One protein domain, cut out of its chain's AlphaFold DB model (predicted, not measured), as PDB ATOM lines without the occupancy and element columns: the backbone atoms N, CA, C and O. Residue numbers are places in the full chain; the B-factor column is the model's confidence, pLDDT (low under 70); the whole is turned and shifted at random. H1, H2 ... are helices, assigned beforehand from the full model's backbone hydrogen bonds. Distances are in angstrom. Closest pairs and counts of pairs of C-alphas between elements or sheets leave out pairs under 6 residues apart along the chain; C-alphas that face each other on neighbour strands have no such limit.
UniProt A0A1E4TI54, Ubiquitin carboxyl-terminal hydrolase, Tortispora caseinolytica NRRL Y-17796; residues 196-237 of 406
ATOM      1  N   ASN A 196      25.372 138.871 -51.304       93.25
ATOM      2  CA  ASN A 196      26.391 139.072 -52.331       93.25
ATOM      3  C   ASN A 196      27.832 138.955 -51.787       93.25
ATOM      4  O   ASN A 196      28.701 138.401 -52.459       93.25
ATOM      5  N   CYS A 197      28.115 139.418 -50.561       94.44
ATOM      6  CA  CYS A 197      29.434 139.218 -49.940       94.44
ATOM      7  C   CYS A 197      29.720 137.730 -49.691       94.44
ATOM      8  O   CYS A 197      30.810 137.245 -49.997       94.44
ATOM      9  N   ARG A 198      28.736 136.999 -49.153       94.31
ATOM     10  CA  ARG A 198      28.837 135.559 -48.875       94.31
ATOM     11  C   ARG A 198      28.972 134.735 -50.152       94.31
ATOM     12  O   ARG A 198      29.741 133.774 -50.193       94.31
ATOM     13  N   TYR A 199      28.250 135.135 -51.186       92.88
ATOM     14  CA  TYR A 199      28.255 134.531 -52.506       92.88
ATOM     15  C   TYR A 199      29.572 134.779 -53.250       92.88
ATOM     16  O   TYR A 199      30.168 133.847 -53.786       92.88
ATOM     17  N   THR A 200      30.099 136.006 -53.199       92.31
ATOM     18  CA  THR A 200      31.420 136.339 -53.762       92.31
ATOM     19  C   THR A 200      32.529 135.540 -53.078       92.31
ATOM     20  O   THR A 200      33.439 135.040 -53.742       92.31
ATOM     21  N   ASP A 201      32.446 135.355 -51.756       93.81
ATOM     22  CA  ASP A 201      33.359 134.455 -51.057       93.81
ATOM     23  C   ASP A 201      33.202 133.009 -51.539       93.81
ATOM     24  O   ASP A 201      34.206 132.400 -51.900       93.81
ATOM     25  N   LEU A 202      31.976 132.475 -51.633       92.56
ATOM     26  CA  LEU A 202      31.729 131.126 -52.159       92.56
ATOM     27  C   LEU A 202      32.354 130.924 -53.549       92.56
ATOM     28  O   LEU A 202      33.052 129.929 -53.756       92.56
ATOM     29  N   LYS A 203      32.193 131.886 -54.465       90.88
ATOM     30  CA  LYS A 203      32.849 131.866 -55.784       90.88
ATOM     31  C   LYS A 203      34.370 131.753 -55.667       90.88
ATOM     32  O   LYS A 203      34.989 130.943 -56.354       90.88
ATOM     33  N   ARG A 204      34.976 132.514 -54.753       90.00
ATOM     34  CA  ARG A 204      36.430 132.549 -54.538       90.00
ATOM     35  C   ARG A 204      36.992 131.263 -53.923       90.00
ATOM     36  O   ARG A 204      38.089 130.858 -54.285       90.00
ATOM     37  N   ARG A 205      36.300 130.624 -52.975       90.75
ATOM     38  CA  ARG A 205      36.791 129.371 -52.347       90.75
ATOM     39  C   ARG A 205      36.538 128.126 -53.193       90.75
ATOM     40  O   ARG A 205      37.189 127.109 -52.962       90.75
ATOM     41  N   THR A 206      35.648 128.200 -54.179       88.44
ATOM     42  CA  THR A 206      35.259 127.030 -54.980       88.44
ATOM     43  C   THR A 206      35.943 126.966 -56.348       88.44
ATOM     44  O   THR A 206      35.515 126.215 -57.217       88.44
ATOM     45  N   THR A 207      37.055 127.688 -56.537       82.44
ATOM     46  CA  THR A 207      37.799 127.756 -57.812       82.44
ATOM     47  C   THR A 207      38.277 126.400 -58.345       82.44
ATOM     48  O   THR A 207      38.515 126.257 -59.535       82.44
ATOM     49  N   ASN A 208      38.390 125.387 -57.484       85.19
ATOM     50  CA  ASN A 208      38.825 124.043 -57.876       85.19
ATOM     51  C   ASN A 208      37.666 123.103 -58.270       85.19
ATOM     52  O   ASN A 208      37.923 121.961 -58.643       85.19
ATOM     53  N   ASN A 209      36.404 123.536 -58.165       87.88
ATOM     54  CA  ASN A 209      35.230 122.743 -58.538       87.88
ATOM     55  C   ASN A 209      34.545 123.379 -59.756       87.88
ATOM     56  O   ASN A 209      33.740 124.300 -59.619       87.88
ATOM     57  N   ILE A 210      34.884 122.869 -60.941       85.94
ATOM     58  CA  ILE A 210      34.441 123.403 -62.238       85.94
ATOM     59  C   ILE A 210      32.909 123.373 -62.363       85.94
ATOM     60  O   ILE A 210      32.315 124.346 -62.815       85.94
ATOM     61  N   GLU A 211      32.266 122.286 -61.923       86.75
ATOM     62  CA  GLU A 211      30.808 122.121 -62.008       86.75
ATOM     63  C   GLU A 211      30.076 123.160 -61.148       86.75
ATOM     64  O   GLU A 211      29.140 123.814 -61.606       86.75
ATOM     65  N   LEU A 212      30.535 123.373 -59.910       85.31
ATOM     66  CA  LEU A 212      29.933 124.382 -59.042       85.31
ATOM     67  C   LEU A 212      30.261 125.807 -59.511       85.31
ATOM     68  O   LEU A 212      29.418 126.685 -59.375       85.31
ATOM     69  N   GLN A 213      31.443 126.052 -60.087       86.25
ATOM     70  CA  GLN A 213      31.768 127.359 -60.667       86.25
ATOM     71  C   GLN A 213      30.830 127.732 -61.811       86.25
ATOM     72  O   GLN A 213      30.293 128.835 -61.784       86.25
ATOM     73  N   GLN A 214      30.590 126.817 -62.754       85.62
ATOM     74  CA  GLN A 214      29.652 127.049 -63.857       85.62
ATOM     75  C   GLN A 214      28.255 127.376 -63.330       85.62
ATOM     76  O   GLN A 214      27.648 128.354 -63.746       85.62
ATOM     77  N   ARG A 215      27.777 126.626 -62.328       87.25
ATOM     78  CA  ARG A 215      26.486 126.914 -61.685       87.25
ATOM     79  C   ARG A 215      26.446 128.282 -61.004       87.25
ATOM     80  O   ARG A 215      25.395 128.906 -60.975       87.25
ATOM     81  N   LEU A 216      27.556 128.734 -60.422       87.75
ATOM     82  CA  LEU A 216      27.638 130.033 -59.759       87.75
ATOM     83  C   LEU A 216      27.781 131.194 -60.755       87.75
ATOM     84  O   LEU A 216      27.562 132.324 -60.358       87.75
ATOM     85  N   GLU A 217      28.178 131.017 -62.011       84.88
ATOM     86  CA  GLU A 217      28.343 132.171 -62.916       84.88
ATOM     87  C   GLU A 217      27.011 132.858 -63.246       84.88
ATOM     88  O   GLU A 217      26.964 134.090 -63.242       84.88
ATOM     89  N   ASP A 218      25.935 132.080 -63.371       83.06
ATOM     90  CA  ASP A 218      24.624 132.546 -63.841       83.06
ATOM     91  C   ASP A 218      23.629 132.920 -62.725       83.06
ATOM     92  O   ASP A 218      22.512 133.349 -63.009       83.06
ATOM     93  N   ILE A 219      23.993 132.757 -61.446       86.44
ATOM     94  CA  ILE A 219      23.069 133.026 -60.330       86.44
ATOM     95  C   ILE A 219      23.065 134.517 -59.977       86.44
ATOM     96  O   ILE A 219      24.096 135.074 -59.573       86.44
ATOM     97  N   ASP A 220      21.882 135.130 -60.038       83.50
ATOM     98  CA  ASP A 220      21.597 136.412 -59.396       83.50
ATOM     99  C   ASP A 220      21.530 136.215 -57.866       83.50
ATOM    100  O   ASP A 220      20.731 135.399 -57.393       83.50
ATOM    101  N   PRO A 221      22.333 136.939 -57.058       82.88
ATOM    102  CA  PRO A 221      22.225 136.906 -55.600       82.88
ATOM    103  C   PRO A 221      20.819 137.204 -55.050       82.88
ATOM    104  O   PRO A 221      20.541 136.831 -53.912       82.88
ATOM    105  N   ALA A 222      19.950 137.875 -55.814       82.12
ATOM    106  CA  ALA A 222      18.560 138.134 -55.444       82.12
ATOM    107  C   ALA A 222      17.650 136.899 -55.564       82.12
ATOM    108  O   ALA A 222      16.662 136.795 -54.839       82.12
ATOM    109  N   GLU A 223      17.992 135.958 -56.443       85.81
ATOM    110  CA  GLU A 223      17.225 134.742 -56.740       85.81
ATOM    111  C   GLU A 223      18.040 133.488 -56.391       85.81
ATOM    112  O   GLU A 223      18.077 132.496 -57.121       85.81
ATOM    113  N   MET A 224      18.750 133.541 -55.263       86.94
ATOM    114  CA  MET A 224      19.681 132.490 -54.874       86.94
ATOM    115  C   MET A 224      18.956 131.173 -54.538       86.94
ATOM    116  O   MET A 224      18.095 131.149 -53.656       86.94
ATOM    117  N   PRO A 225      19.329 130.047 -55.178       89.75
ATOM    118  CA  PRO A 225      18.765 128.738 -54.861       89.75
ATOM    119  C   PRO A 225      19.078 128.285 -53.427       89.75
ATOM    120  O   PRO A 225      20.184 128.496 -52.922       89.75
ATOM    121  N   ALA A 226      18.130 127.584 -52.795       89.81
ATOM    122  CA  ALA A 226      18.248 127.137 -51.405       89.81
ATOM    123  C   ALA A 226      19.461 126.219 -51.158       89.81
ATOM    124  O   ALA A 226      20.093 126.296 -50.106       89.81
ATOM    125  N   ASP A 227      19.827 125.365 -52.122       90.12
ATOM    126  CA  ASP A 227      21.005 124.499 -52.015       90.12
ATOM    127  C   ASP A 227      22.304 125.315 -51.957       90.12
ATOM    128  O   ASP A 227      23.174 125.018 -51.139       90.12
ATOM    129  N   ILE A 228      22.406 126.395 -52.736       88.69
ATOM    130  CA  ILE A 228      23.548 127.320 -52.707       88.69
ATOM    131  C   ILE A 228      23.559 128.158 -51.427       88.69
ATOM    132  O   ILE A 228      24.624 128.344 -50.832       88.69
ATOM    133  N   GLU A 229      22.393 128.602 -50.953       89.06
ATOM    134  CA  GLU A 229      22.265 129.352 -49.701       89.06
ATOM    135  C   GLU A 229      22.848 128.570 -48.507       89.06
ATOM    136  O   GLU A 229      23.555 129.132 -47.664       89.06
ATOM    137  N   THR A 230      22.646 127.246 -48.469       91.31
ATOM    138  CA  THR A 230      23.214 126.400 -47.404       91.31
ATOM    139  C   THR A 230      24.744 126.346 -47.396       91.31
ATOM    140  O   THR A 230      25.342 126.113 -46.343       91.31
ATOM    141  N   LEU A 231      25.396 126.599 -48.536       91.69
ATOM    142  CA  LEU A 231      26.855 126.572 -48.680       91.69
ATOM    143  C   LEU A 231      27.523 127.887 -48.254       91.69
ATOM    144  O   LEU A 231      28.759 127.961 -48.189       91.69
ATOM    145  N   LEU A 232      26.746 128.940 -47.990       92.50
ATOM    146  CA  LEU A 232      27.251 130.265 -47.646       92.50
ATOM    147  C   LEU A 232      27.907 130.301 -46.263       92.50
ATOM    148  O   LEU A 232      27.416 129.744 -45.280       92.50
ATOM    149  N   ASN A 233      29.012 131.038 -46.163       93.94
ATOM    150  CA  ASN A 233      29.687 131.240 -44.890       93.94
ATOM    151  C   ASN A 233      28.943 132.286 -44.043       93.94
ATOM    152  O   ASN A 233      29.070 133.491 -44.266       93.94
ATOM    153  N   LYS A 234      28.203 131.826 -43.027       93.44
ATOM    154  CA  LYS A 234      27.419 132.695 -42.134       93.44
ATOM    155  C   LYS A 234      28.268 133.660 -41.297       93.44
ATOM    156  O   LYS A 234      27.736 134.676 -40.858       93.44
ATOM    157  N   ALA A 235      29.565 133.389 -41.121       95.06
ATOM    158  CA  ALA A 235      30.479 134.282 -40.405       95.06
ATOM    159  C   ALA A 235      30.807 135.563 -41.192       95.06
ATOM    160  O   ALA A 235      31.283 136.533 -40.608       95.06
ATOM    161  N   ILE A 236      30.553 135.586 -42.505       94.25
ATOM    162  CA  ILE A 236      30.731 136.792 -43.314       94.25
ATOM    163  C   ILE A 236      29.545 137.711 -43.068       94.25
ATOM    164  O   ILE A 236      28.399 137.395 -43.413       94.25
ATOM    165  N   VAL A 237      29.860 138.855 -42.474       95.62
ATOM    166  CA  VAL A 237      28.922 139.919 -42.149       95.62
ATOM    167  C   VAL A 237      29.457 141.265 -42.635       95.62
ATOM    168  O   VAL A 237      30.657 141.441 -42.836       95.62
TER     169      VAL A 237
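What this domain is: This is residues 196 to 237 of the 406 residues of the protein "Ubiquitin carboxyl-terminal hydrolase" of Tortispora caseinolytica NRRL Y-17796 (UniProt A0A1E4TI54). The chain winds in a ring of three short helices: H1 and H2 run opposite ways, loosely side by side, and after a loop the short H3 closes the round near H1. Residues 231 to 237 then form a tail with no named element. The printed part has 42 residues, with three named helices in the order H1, H2, H3 and no named strand, and is all helix. It is compact, with a radius of gyration of the C-alphas of 9.6 A and spans of 26 by 20 by 14 A.

Where its parts are: H1, residues 196 to 205, begins at C-alpha 196 (26.391, 139.072, -52.331) and is 14.2 A long from first to last C-alpha. H2, residues 210 to 217, is 10.7 A long. H3, residues 226 to 230, is 6.4 A long and ends at C-alpha 230 (23.214, 126.400, -47.404).

How they stand to each other: H1 and H2 are close but not clearly touching; their closest C-alphas, those of Lys 203 and Gln 213, are 6.7 A apart. They run opposite ways at a shallow tilt of 21 degrees. H1 and H3 are near each other, with 5 pairs of C-alphas within 10 A. H2 and H3 are apart. In H1, H2 and H3 every O i to N i+4 pair is within hydrogen-bond range.

The domain as a whole: The C-alphas of Glu 211 and Val 237, the two farthest apart, are 26.7 A apart. The printed part has no cut. The link from H1 to H2 is tight and that from H2 to H3 short. No printed residue is under 70 in pLDDT.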